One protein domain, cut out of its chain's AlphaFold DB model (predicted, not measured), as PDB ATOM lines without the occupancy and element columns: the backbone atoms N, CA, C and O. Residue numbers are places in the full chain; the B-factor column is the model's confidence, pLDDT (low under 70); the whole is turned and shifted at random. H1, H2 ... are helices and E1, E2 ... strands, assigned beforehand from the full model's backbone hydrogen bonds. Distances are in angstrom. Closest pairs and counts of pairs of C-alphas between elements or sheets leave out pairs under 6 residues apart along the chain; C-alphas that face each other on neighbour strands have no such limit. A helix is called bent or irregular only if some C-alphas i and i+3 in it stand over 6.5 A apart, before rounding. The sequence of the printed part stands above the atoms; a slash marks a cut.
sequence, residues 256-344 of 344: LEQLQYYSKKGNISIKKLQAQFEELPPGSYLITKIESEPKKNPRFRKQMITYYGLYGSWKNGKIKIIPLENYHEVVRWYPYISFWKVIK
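Overview. This is residues 256 to 344 of the 344 residues of an uncharacterized protein of Hungatella hathewayi WAL-18680 (UniProt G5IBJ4). A small three-stranded sheet with E1 in its middle has the irregular helix H4 packed along one face, over E1. The short helices H1 and H2 touch each other and only graze the sheet, while H3 sits off the sheet, toward the end where E1 finishes. The printed part has 89 residues with four named helices and three named strands, in the order H1 H2 E1 H3 E2 H4 E3; the sheet runs E2 E1 E3, antiparallel throughout, and the class is mixed, helices and strands. The whole is compact, with a radius of gyration of the C-alphas of 13.2 A and spans of 36 by 29 by 21 A.

Arrangement. The inner strand E1, residues 284 to 290, has two edge strands as antiparallel neighbours, E2, residues 319 to 323, and E3, residues 337 to 343. Between E1 and E3, N 287 and O 340 are within hydrogen-bond range at 2.8 A, and N 338 and O 289 at 3.0 A; the directions stand at 156 degrees. Between E2 and E1, N 288 and O 320 are within range at 2.8 A; the directions stand at 152 degrees. H4, residues 324 to 333, is on the sheet at a height over the sheet of 8.1 A, in two layers, a helix on one face of a sheet. It lies over E1 and runs along the strands, at 6 degrees to E1 on the local plane; the closest C-alphas, of Tyr 285 and Leu 324, are 4.5 A apart. E2, H4 and E3 form a split strand-helix-strand unit, two strands running the same way with E1 between them, and its crossover is right-handed. H2, residues 270 to 278, only grazes the sheet with residues 273 to 277; its closest C-alphas with E2, of Phe 277 and Ile 321, are 7.7 A apart. H1, residues 256 to 260, only grazes the sheet with residues 258 to 259. H1 and H2 touch, the closest C-alphas being those of Leu 259 and Ile 270 at 6.6 A. H3, residues 298 to 307, is not on the sheet; it is close to but not clearly touching H4, the C-alphas of Phe 300 and Trp 333 being 6.7 A apart. Every O i to N i+4 pair is within hydrogen-bond range in H1, H2 and H3; in H4 it is 1 of 6, beside 4 of 7 O i to N i+3 pairs.

Along the chain. E1 is 20.1 A from first to last C-alpha, starting at C-alpha 284, (489.062, 724.154, 520.700). E3 is 19.7 A long and ends at C-alpha 343, (492.467, 726.057, 522.959); E2 is 13.5 A. H4 is 15.4 A and irregular, with C-alphas 325 and 328 7.5 A apart. H3 is 14.1 A, H2 12.0 A and H1 6.0 A, starting at C-alpha 256, (503.462, 727.702, 523.884).

Size, cuts and confidence. The C-alphas farthest apart, of Pro 282 and Lys 296, are 38.2 A from each other. The printed part has no cut and ends at the chain's last residue, 344. The link from H3 to E2, 11 residues, is long. The mean pLDDT of the printed part is 76.0; 25 residues are under 70, among them residues 256 to 270 and 337 to 342.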
ATOM      1  N   LEU A 256     502.161 728.252 523.538       65.94
ATOM      2  CA  LEU A 256     503.462 727.702 523.884       65.94
ATOM      3  C   LEU A 256     503.423 726.925 525.206       65.94
ATOM      4  O   LEU A 256     503.959 725.821 525.259       65.94
ATOM      5  N   GLU A 257     502.780 727.467 526.238       62.97
ATOM      6  CA  GLU A 257     502.604 726.800 527.532       62.97
ATOM      7  C   GLU A 257     501.755 725.541 527.380       62.97
ATOM      8  O   GLU A 257     502.188 724.472 527.804       62.97
ATOM      9  N   GLN A 258     500.623 725.619 526.669       66.56
ATOM     10  CA  GLN A 258     499.812 724.443 526.347       66.56
ATOM     11  C   GLN A 258     500.663 723.376 525.635       66.56
ATOM     12  O   GLN A 258     500.663 722.220 526.039       66.56
ATOM     13  N   LEU A 259     501.453 723.751 524.622       65.62
ATOM     14  CA  LEU A 259     502.292 722.829 523.845       65.62
ATOM     15  C   LEU A 259     503.488 722.249 524.617       65.62
ATOM     16  O   LEU A 259     503.919 721.135 524.306       65.62
ATOM     17  N   GLN A 260     504.022 722.967 525.610       59.88
ATOM     18  CA  GLN A 260     505.140 722.509 526.444       59.88
ATOM     19  C   GLN A 260     504.768 721.293 527.296       59.88
ATOM     20  O   GLN A 260     505.601 720.401 527.462       59.88
ATOM     21  N   TYR A 261     503.509 721.180 527.733       52.50
ATOM     22  CA  TYR A 261     503.008 719.967 528.393       52.50
ATOM     23  C   TYR A 261     503.098 718.719 527.498       52.50
ATOM     24  O   TYR A 261     503.143 717.593 527.994       52.50
ATOM     25  N   TYR A 262     503.138 718.895 526.172       54.28
ATOM     26  CA  TYR A 262     503.010 717.803 525.200       54.28
ATOM     27  C   TYR A 262     504.327 717.434 524.512       54.28
ATOM     28  O   TYR A 262     504.451 716.352 523.925       54.28
ATOM     29  N   SER A 263     505.343 718.293 524.603       44.38
ATOM     30  CA  SER A 263     506.685 717.999 524.113       44.38
ATOM     31  C   SER A 263     507.455 717.153 525.129       44.38
ATOM     32  O   SER A 263     508.350 717.641 525.817       44.38
ATOM     33  N   LYS A 264     507.179 715.847 525.203       46.94
ATOM     34  CA  LYS A 264     508.207 714.932 525.728       46.94
ATOM     35  C   LYS A 264     509.514 715.199 524.972       46.94
ATOM     36  O   LYS A 264     509.479 715.323 523.741       46.94
ATOM     37  N   LYS A 265     510.644 715.278 525.692       38.09
ATOM     38  CA  LYS A 265     511.994 715.444 525.123       38.09
ATOM     39  C   LYS A 265     512.138 714.590 523.849       38.09
ATOM     40  O   LYS A 265     512.107 713.364 523.911       38.09
ATOM     41  N   GLY A 266     512.272 715.249 522.698       46.94
ATOM     42  CA  GLY A 266     512.843 714.661 521.479       46.94
ATOM     43  C   GLY A 266     511.908 714.262 520.332       46.94
ATOM     44  O   GLY A 266     512.417 714.042 519.239       46.94
ATOM     45  N   ASN A 267     510.580 714.199 520.492       47.38
ATOM     46  CA  ASN A 267     509.731 713.625 519.427       47.38
ATOM     47  C   ASN A 267     509.007 714.640 518.529       47.38
ATOM     48  O   ASN A 267     508.561 714.274 517.439       47.38
ATOM     49  N   ILE A 268     508.847 715.895 518.962       60.72
ATOM     50  CA  ILE A 268     508.011 716.877 518.259       60.72
ATOM     51  C   ILE A 268     508.629 718.274 518.347       60.72
ATOM     52  O   ILE A 268     508.976 718.739 519.428       60.72
ATOM     53  N   SER A 269     508.729 718.965 517.207       69.94
ATOM     54  CA  SER A 269     509.122 720.378 517.173       69.94
ATOM     55  C   SER A 269     507.944 721.257 517.592       69.94
ATOM     56  O   SER A 269     506.992 721.413 516.823       69.94
ATOM     57  N   ILE A 270     508.031 721.859 518.784       69.62
ATOM     58  CA  ILE A 270     507.054 722.846 519.280       69.62
ATOM     59  C   ILE A 270     506.846 723.959 518.250       69.62
ATOM     60  O   ILE A 270     505.710 724.296 517.944       69.62
ATOM     61  N   LYS A 271     507.929 724.448 517.626       74.62
ATOM     62  CA  LYS A 271     507.863 725.494 516.592       74.62
ATOM     63  C   LYS A 271     506.944 725.115 515.428       74.62
ATOM     64  O   LYS A 271     506.214 725.956 514.919       74.62
ATOM     65  N   LYS A 272     506.969 723.847 515.002       76.62
ATOM     66  CA  LYS A 272     506.124 723.370 513.899       76.62
ATOM     67  C   LYS A 272     504.652 723.277 514.304       76.62
ATOM     68  O   LYS A 272     503.791 723.616 513.501       76.62
ATOM     69  N   LEU A 273     504.372 722.804 515.520       77.69
ATOM     70  CA  LEU A 273     503.003 722.759 516.042       77.69
ATOM     71  C   LEU A 273     502.435 724.160 516.238       77.69
ATOM     72  O   LEU A 273     501.294 724.402 515.867       77.69
ATOM     73  N   GLN A 274     503.252 725.069 516.761       80.19
ATOM     74  CA  GLN A 274     502.886 726.459 516.957       80.19
ATOM     75  C   GLN A 274     502.482 727.119 515.635       80.19
ATOM     76  O   GLN A 274     501.375 727.634 515.549       80.19
ATOM     77  N   ALA A 275     503.303 727.000 514.585       83.88
ATOM     78  CA  ALA A 275     502.977 727.552 513.267       83.88
ATOM     79  C   ALA A 275     501.652 726.998 512.703       83.88
ATOM     80  O   ALA A 275     500.806 727.759 512.248       83.88
ATOM     81  N   GLN A 276     501.428 725.680 512.792       84.19
ATOM     82  CA  GLN A 276     500.170 725.070 512.334       84.19
ATOM     83  C   GLN A 276     498.955 725.562 513.120       84.19
ATOM     84  O   GLN A 276     497.865 725.664 512.570       84.19
ATOM     85  N   PHE A 277     499.124 725.831 514.409       82.81
ATOM     86  CA  PHE A 277     498.043 726.281 515.270       82.81
ATOM     87  C   PHE A 277     497.769 727.785 515.121       82.81
ATOM     88  O   PHE A 277     496.620 728.218 515.180       82.81
ATOM     89  N   GLU A 278     498.796 728.593 514.858       84.88
ATOM     90  CA  GLU A 278     498.680 730.025 514.549       84.88
ATOM     91  C   GLU A 278     497.837 730.297 513.291       84.88
ATOM     92  O   GLU A 278     497.177 731.334 513.228       84.88
ATOM     93  N   GLU A 279     497.738 729.344 512.364       87.75
ATOM     94  CA  GLU A 279     496.887 729.435 511.166       87.75
ATOM     95  C   GLU A 279     495.405 729.076 511.413       87.75
ATOM     96  O   GLU A 279     494.548 729.384 510.588       87.75
ATOM     97  N   LEU A 280     495.072 728.432 512.537       86.75
ATOM     98  CA  LEU A 280     493.700 727.992 512.830       86.75
ATOM     99  C   LEU A 280     492.802 729.157 513.299       86.75
ATOM    100  O   LEU A 280     493.300 730.115 513.882       86.75
ATOM    101  N   PRO A 281     491.478 729.127 513.097       87.25
ATOM    102  CA  PRO A 281     490.594 730.100 513.743       87.25
ATOM    103  C   PRO A 281     490.595 729.944 515.283       87.25
ATOM    104  O   PRO A 281     491.066 728.930 515.798       87.25
ATOM    105  N   PRO A 282     490.102 730.932 516.053       80.19
ATOM    106  CA  PRO A 282     489.855 730.751 517.485       80.19
ATOM    107  C   PRO A 282     488.931 729.553 517.732       80.19
ATOM    108  O   PRO A 282     487.954 729.366 517.001       80.19
ATOM    109  N   GLY A 283     489.224 728.737 518.743       71.94
ATOM    110  CA  GLY A 283     488.464 727.509 518.972       71.94
ATOM    111  C   GLY A 283     489.193 726.431 519.766       71.94
ATOM    112  O   GLY A 283     490.352 726.563 520.148       71.94
ATOM    113  N   SER A 284     488.490 725.328 520.031       73.94
ATOM    114  CA  SER A 284     489.062 724.154 520.700       73.94
ATOM    115  C   SER A 284     489.468 723.089 519.688       73.94
ATOM    116  O   SER A 284     488.691 722.717 518.807       73.94
ATOM    117  N   TYR A 285     490.668 722.548 519.863       78.56
ATOM    118  CA  TYR A 285     491.268 721.572 518.963       78.56
ATOM    119  C   TYR A 285     491.813 720.366 519.723       78.56
ATOM    120  O   TYR A 285     492.145 720.435 520.907       78.56
ATOM    121  N   LEU A 286     491.941 719.257 519.002       74.88
ATOM    122  CA  LEU A 286     492.661 718.066 519.414       74.88
ATOM    123  C   LEU A 286     493.939 717.925 518.598       74.88
ATOM    124  O   LEU A 286     493.914 717.810 517.372       74.88
ATOM    125  N   ILE A 287     495.061 717.849 519.295       79.69
ATOM    126  CA  ILE A 287     496.297 717.305 518.756       79.69
ATOM    127  C   ILE A 287     496.186 715.791 518.869       79.69
ATOM    128  O   ILE A 287     495.942 715.250 519.942       79.69
ATOM    129  N   THR A 288     496.361 715.096 517.754       78.81
ATOM    130  CA  THR A 288     496.347 713.633 517.707       78.81
ATOM    131  C   THR A 288     497.704 713.134 517.251       78.81
ATOM    132  O   THR A 288     498.253 713.681 516.293       78.81
ATOM    133  N   LYS A 289     498.257 712.104 517.893       80.19
ATOM    134  CA  LYS A 289     499.542 711.510 517.496       80.19
ATOM    135  C   LYS A 289     499.435 710.001 517.415       80.19
ATOM    136  O   LYS A 289     498.864 709.355 518.284       80.19
ATOM    137  N   ILE A 290     500.051 709.437 516.385       84.19
ATOM    138  CA  ILE A 290     500.197 707.989 516.258       84.19
ATOM    139  C   ILE A 290     501.209 707.473 517.281       84.19
ATOM    140  O   ILE A 290     502.387 707.824 517.208       84.19
ATOM    141  N   GLU A 291     500.776 706.601 518.187       77.31
ATOM    142  CA  GLU A 291     501.660 705.945 519.159       77.31
ATOM    143  C   GLU A 291     502.105 704.565 518.678       77.31
ATOM    144  O   GLU A 291     503.263 704.187 518.852       77.31
ATOM    145  N   SER A 292     501.208 703.804 518.044       81.75
ATOM    146  CA  SER A 292     501.511 702.431 517.634       81.75
ATOM    147  C   SER A 292     500.726 701.970 516.410       81.75
ATOM    148  O   SER A 292     499.665 702.497 516.089       81.75
ATOM    149  N   GLU A 293     501.259 700.959 515.718       89.12
ATOM    150  CA  GLU A 293     500.600 700.337 514.569       89.12
ATOM    151  C   GLU A 293     499.507 699.346 515.005       89.12
ATOM    152  O   GLU A 293     499.798 698.412 515.762       89.12
ATOM    153  N   PRO A 294     498.274 699.448 514.470       87.06
ATOM    154  CA  PRO A 294     497.211 698.476 514.690       87.06
ATOM    155  C   PRO A 294     497.444 697.187 513.891       87.06
ATOM    156  O   PRO A 294     496.666 696.829 513.008       87.06
ATOM    157  N   LYS A 295     498.506 696.443 514.224       86.94
ATOM    158  CA  LYS A 295     498.900 695.193 513.540       86.94
ATOM    159  C   LYS A 295     497.774 694.157 513.487       86.94
ATOM    160  O   LYS A 295     497.631 693.451 512.497       86.94
ATOM    161  N   LYS A 296     496.959 694.089 514.545       85.94
ATOM    162  CA  LYS A 296     495.827 693.155 514.668       85.94
ATOM    163  C   LYS A 296     494.516 693.687 514.070       85.94
ATOM    164  O   LYS A 296     493.531 692.959 514.057       85.94
ATOM    165  N   ASN A 297     494.479 694.930 513.580       84.31
ATOM    166  CA  ASN A 297     493.282 695.533 512.990       84.31
ATOM    167  C   ASN A 297     493.620 696.212 511.642       84.31
ATOM    168  O   ASN A 297     493.824 697.430 511.580       84.31
ATOM    169  N   PRO A 298     493.659 695.438 510.536       88.25
ATOM    170  CA  PRO A 298     494.005 695.944 509.205       88.25
ATOM    171  C   PRO A 298     493.078 697.059 508.704       88.25
ATOM    172  O   PRO A 298     493.512 697.940 507.960       88.25
ATOM    173  N   ARG A 299     491.806 697.054 509.132       90.31
ATOM    174  CA  ARG A 299     490.842 698.111 508.798       90.31
ATOM    175  C   ARG A 299     491.267 699.440 509.414       90.31
ATOM    176  O   ARG A 299     491.345 700.433 508.693       90.31
ATOM    177  N   PHE A 300     491.579 699.452 510.710       89.06
ATOM    178  CA  PHE A 300     492.069 700.656 511.389       89.06
ATOM    179  C   PHE A 300     493.400 701.106 510.801       89.06
ATOM    180  O   PHE A 300     493.567 702.289 510.527       89.06
ATOM    181  N   ARG A 301     494.298 700.163 510.493       90.00
ATOM    182  CA  ARG A 301     495.566 700.453 509.815       90.00
ATOM    183  C   ARG A 301     495.354 701.235 508.521       90.00
ATOM    184  O   ARG A 301     495.949 702.293 508.349       90.00
ATOM    185  N   LYS A 302     494.482 700.747 507.631       90.12
ATOM    186  CA  LYS A 302     494.184 701.402 506.347       90.12
ATOM    187  C   LYS A 302     493.566 702.787 506.551       90.12
ATOM    188  O   LYS A 302     494.001 703.743 505.919       90.12
ATOM    189  N   GLN A 303     492.597 702.903 507.458       91.38
ATOM    190  CA  GLN A 303     491.945 704.176 507.769       91.38
ATOM    191  C   GLN A 303     492.930 705.214 508.322       91.38
ATOM    192  O   GLN A 303     492.938 706.348 507.852       91.38
ATOM    193  N   MET A 304     493.789 704.823 509.267       91.31
ATOM    194  CA  MET A 304     494.808 705.702 509.840       91.31
ATOM    195  C   MET A 304     495.862 706.101 508.806       91.31
ATOM    196  O   MET A 304     496.238 707.269 508.756       91.31
ATOM    197  N   ILE A 305     496.301 705.173 507.944       91.06
ATOM    198  CA  ILE A 305     497.231 705.473 506.844       91.06
ATOM    199  C   ILE A 305     496.676 706.587 505.956       91.06
ATOM    200  O   ILE A 305     497.376 707.566 505.693       91.06
ATOM    201  N   THR A 306     495.414 706.471 505.542       90.31
ATOM    202  CA  THR A 306     494.751 707.497 504.733       90.31
ATOM    203  C   THR A 306     494.588 708.797 505.518       90.31
ATOM    204  O   THR A 306     494.960 709.860 505.030       90.31
ATOM    205  N   TYR A 307     494.095 708.729 506.755       91.44
ATOM    206  CA  TYR A 307     493.782 709.914 507.556       91.44
ATOM    207  C   TYR A 307     495.009 710.767 507.908       91.44
ATOM    208  O   TYR A 307     494.937 712.001 507.891       91.44
ATOM    209  N   TYR A 308     496.131 710.116 508.222       89.69
ATOM    210  CA  TYR A 308     497.397 710.760 508.577       89.69
ATOM    211  C   TYR A 308     498.338 710.963 507.376       89.69
ATOM    212  O   TYR A 308     499.448 711.482 507.547       89.69
ATOM    213  N   GLY A 309     497.927 710.560 506.167       88.75
ATOM    214  CA  GLY A 309     498.747 710.654 504.957       88.75
ATOM    215  C   GLY A 309     500.089 709.934 505.120       88.75
ATOM    216  O   GLY A 309     501.153 710.547 504.982       88.75
ATOM    217  N   LEU A 310     500.047 708.665 505.531       86.31
ATOM    218  CA  LEU A 310     501.219 707.797 505.662       86.31
ATOM    219  C   LEU A 310     501.477 707.075 504.332       86.31
ATOM    220  O   LEU A 310     501.079 705.929 504.145       86.31
ATOM    221  N   TYR A 311     502.117 707.751 503.383       78.06
ATOM    222  CA  TYR A 311     502.461 707.141 502.097       78.06
ATOM    223  C   TYR A 311     503.747 706.306 502.222       78.06
ATOM    224  O   TYR A 311     504.757 706.789 502.730       78.06
ATOM    225  N   GLY A 312     503.713 705.050 501.767       72.06
ATOM    226  CA  GLY A 312     504.883 704.165 501.665       72.06
ATOM    227  C   GLY A 312     505.144 703.263 502.877       72.06
ATOM    228  O   GLY A 312     505.312 702.059 502.703       72.06
ATOM    229  N   SER A 313     505.143 703.791 504.104       78.12
ATOM    230  CA  SER A 313     505.391 702.989 505.315       78.12
ATOM    231  C   SER A 313     504.723 703.562 506.567       78.12
ATOM    232  O   SER A 313     504.402 704.751 506.649       78.12
ATOM    233  N   TRP A 314     504.479 702.694 507.556       87.44
ATOM    234  CA  TRP A 314     503.931 703.110 508.844       87.44
ATOM    235  C   TRP A 314     504.952 703.947 509.619       87.44
ATOM    236  O   TRP A 314     506.107 703.544 509.761       87.44
ATOM    237  N   LYS A 315     504.523 705.093 510.163       84.25
ATOM    238  CA  LYS A 315     505.378 705.978 510.960       84.25
ATOM    239  C   LYS A 315     504.672 706.426 512.237       84.25
ATOM    240  O   LYS A 315     503.697 707.177 512.183       84.25
ATOM    241  N   ASN A 316     505.214 706.011 513.382       84.19
ATOM    242  CA  ASN A 316     504.809 706.528 514.689       84.19
ATOM    243  C   ASN A 316     505.230 707.998 514.842       84.19
ATOM    244  O   ASN A 316     506.143 708.483 514.172       84.19
ATOM    245  N   GLY A 317     504.551 708.719 515.727       77.56
ATOM    246  CA  GLY A 317     504.829 710.121 516.018       77.56
ATOM    247  C   GLY A 317     504.260 711.116 515.010       77.56
ATOM    248  O   GLY A 317     504.447 712.314 515.191       77.56
ATOM    249  N   LYS A 318     503.555 710.667 513.960       85.00
ATOM    250  CA  LYS A 318     502.842 711.583 513.059       85.00
ATOM    251  C   LYS A 318     501.719 712.276 513.832       85.00
ATOM    252  O   LYS A 318     500.936 711.597 514.490       85.00
ATOM    253  N   ILE A 319     501.651 713.601 513.709       83.94
ATOM    254  CA  ILE A 319     500.670 714.448 514.390       83.94
ATOM    255  C   ILE A 319     499.684 715.040 513.395       83.94
ATOM    256  O   ILE A 319     500.053 715.328 512.253       83.94
ATOM    257  N   LYS A 320     498.457 715.266 513.855       87.38
ATOM    258  CA  LYS A 320     497.454 716.079 513.173       87.38
ATOM    259  C   LYS A 320     496.669 716.898 514.196       87.38
ATOM    260  O   LYS A 320     496.308 716.354 515.236       87.38
ATOM    261  N   ILE A 321     496.416 718.168 513.889       87.19
ATOM    262  CA  ILE A 321     495.530 719.041 514.668       87.19
ATOM    263  C   ILE A 321     494.155 719.006 514.006       87.19
ATOM    264  O   ILE A 321     494.061 719.153 512.786       87.19
ATOM    265  N   ILE A 322     493.108 718.754 514.783       85.06
ATOM    266  CA  ILE A 322     491.728 718.659 514.298       85.06
ATOM    267  C   ILE A 322     490.796 719.451 515.216       85.06
ATOM    268  O   ILE A 322     491.107 719.582 516.397       85.06
ATOM    269  N   PRO A 323     489.658 719.968 514.729       83.50
ATOM    270  CA  PRO A 323     488.634 720.550 515.597       83.50
ATOM    271  C   PRO A 323     488.157 719.550 516.663       83.50
ATOM    272  O   PRO A 323     488.007 718.362 516.369       83.50
ATOM    273  N   LEU A 324     487.908 720.018 517.893       70.12
ATOM    274  CA  LEU A 324     487.467 719.168 519.012       70.12
ATOM    275  C   LEU A 324     486.151 718.428 518.710       70.12
ATOM    276  O   LEU A 324     485.996 717.270 519.089       70.12
ATOM    277  N   GLU A 325     485.249 719.061 517.960       71.50
ATOM    278  CA  GLU A 325     483.992 718.478 517.463       71.50
ATOM    279  C   GLU A 325     484.193 717.169 516.675       71.50
ATOM    280  O   GLU A 325     483.358 716.263 516.735       71.50
ATOM    281  N   ASN A 326     485.353 716.998 516.034       77.31
ATOM    282  CA  ASN A 326     485.694 715.809 515.251       77.31
ATOM    283  C   ASN A 326     486.321 714.686 516.096       77.31
ATOM    284  O   ASN A 326     486.819 713.701 515.549       77.31
ATOM    285  N   TYR A 327     486.282 714.778 517.431       70.44
ATOM    286  CA  TYR A 327     486.767 713.729 518.336       70.44
ATOM    287  C   TYR A 327     486.216 712.339 517.995       70.44
ATOM    288  O   TYR A 327     486.953 711.352 517.952       70.44
ATOM    289  N   HIS A 328     484.916 712.265 517.711       67.81
ATOM    290  CA  HIS A 328     484.212 711.022 517.409       67.81
ATOM    291  C   HIS A 328     484.774 710.303 516.164       67.81
ATOM    292  O   HIS A 328     484.681 709.077 516.049       67.81
ATOM    293  N   GLU A 329     485.420 711.031 515.248       76.69
ATOM    294  CA  GLU A 329     486.067 710.452 514.070       76.69
ATOM    295  C   GLU A 329     487.358 709.705 514.408       76.69
ATOM    296  O   GLU A 329     487.747 708.775 513.695       76.69
ATOM    297  N   VAL A 330     488.037 710.109 515.481       73.19
ATOM    298  CA  VAL A 330     489.387 709.643 515.806       73.19
ATOM    299  C   VAL A 330     489.426 708.766 517.053       73.19
ATOM    300  O   VAL A 330     490.236 707.843 517.099       73.19
ATOM    301  N   VAL A 331     488.505 708.944 518.010       68.88
ATOM    302  CA  VAL A 331     488.438 708.159 519.263       68.88
ATOM    303  C   VAL A 331     488.453 706.652 519.026       68.88
ATOM    304  O   VAL A 331     489.098 705.902 519.754       68.88
ATOM    305  N   ARG A 332     487.814 706.200 517.943       72.19
ATOM    306  CA  ARG A 332     487.758 704.787 517.546       72.19
ATOM    307  C   ARG A 332     489.130 704.146 517.316       72.19
ATOM    308  O   ARG A 332     489.224 702.925 517.326       72.19
ATOM    309  N   TRP A 333     490.174 704.936 517.061       74.25
ATOM    310  CA  TRP A 333     491.537 704.443 516.849       74.25
ATOM    311  C   TRP A 333     492.362 704.381 518.129       74.25
ATOM    312  O   TRP A 333     493.512 703.958 518.089       74.25
ATOM    313  N   TYR A 334     491.798 704.743 519.272       61.44
ATOM    314  CA  TYR A 334     492.398 704.425 520.556       61.44
ATOM    315  C   TYR A 334     492.539 702.889 520.727       61.44
ATOM    316  O   TYR A 334     491.627 702.152 520.334       61.44
ATOM    317  N   PRO A 335     493.647 702.357 521.291       62.81
ATOM    318  CA  PRO A 335     494.793 703.047 521.904       62.81
ATOM    319  C   PRO A 335     495.961 703.335 520.937       62.81
ATOM    320  O   PRO A 335     497.072 703.631 521.366       62.81
ATOM    321  N   TYR A 336     495.761 703.206 519.623       73.12
ATOM    322  CA  TYR A 336     496.824 703.391 518.623       73.12
ATOM    323  C   TYR A 336     497.230 704.855 518.440       73.12
ATOM    324  O   TYR A 336     498.308 705.141 517.907       73.12
ATOM    325  N   ILE A 337     496.378 705.771 518.900       69.75
ATOM    326  CA  ILE A 337     496.634 707.203 518.937       69.75
ATOM    327  C   ILE A 337     496.377 707.774 520.326       69.75
ATOM    328  O   ILE A 337     495.524 707.285 521.069       69.75
ATOM    329  N   SER A 338     497.104 708.837 520.630       66.94
ATOM    330  CA  SER A 338     496.911 709.710 521.781       66.94
ATOM    331  C   SER A 338     496.237 711.013 521.342       66.94
ATOM    332  O   SER A 338     496.355 711.426 520.180       66.94
ATOM    333  N   PHE A 339     495.514 711.639 522.270       67.06
ATOM    334  CA  PHE A 339     494.771 712.881 522.060       67.06
ATOM    335  C   PHE A 339     495.198 713.908 523.102       67.06
ATOM    336  O   PHE A 339     495.393 713.557 524.262       67.06
ATOM    337  N   TRP A 340     495.283 715.174 522.713       67.69
ATOM    338  CA  TRP A 340     495.472 716.281 523.647       67.69
ATOM    339  C   TRP A 340     494.639 717.465 523.221       67.69
ATOM    340  O   TRP A 340     494.636 717.828 522.045       67.69
ATOM    341  N   LYS A 341     493.956 718.078 524.178       68.75
ATOM    342  CA  LYS A 341     493.169 719.273 523.927       68.75
ATOM    343  C   LYS A 341     494.059 720.512 523.984       68.75
ATOM    344  O   LYS A 341     494.925 720.639 524.847       68.75
ATOM    345  N   VAL A 342     493.812 721.428 523.063       69.12
ATOM    346  CA  VAL A 342     494.416 722.760 523.012       69.12
ATOM    347  C   VAL A 342     493.341 723.771 522.630       69.12
ATOM    348  O   VAL A 342     492.414 723.450 521.886       69.12
ATOM    349  N   ILE A 343     493.441 724.982 523.161       70.38
ATOM    350  CA  ILE A 343     492.467 726.057 522.959       70.38
ATOM    351  C   ILE A 343     493.191 727.249 522.339       70.38
ATOM    352  O   ILE A 343     494.270 727.619 522.808       70.38
ATOM    353  N   LYS A 344     492.612 727.804 521.271       72.44
ATOM    354  CA  LYS A 344     493.064 729.022 520.604       72.44
ATOM    355  C   LYS A 344     492.183 730.203 520.951       72.44
ATOM    356  O   LYS A 344     490.947 730.052 520.791       72.44
TER     357      LYS A 344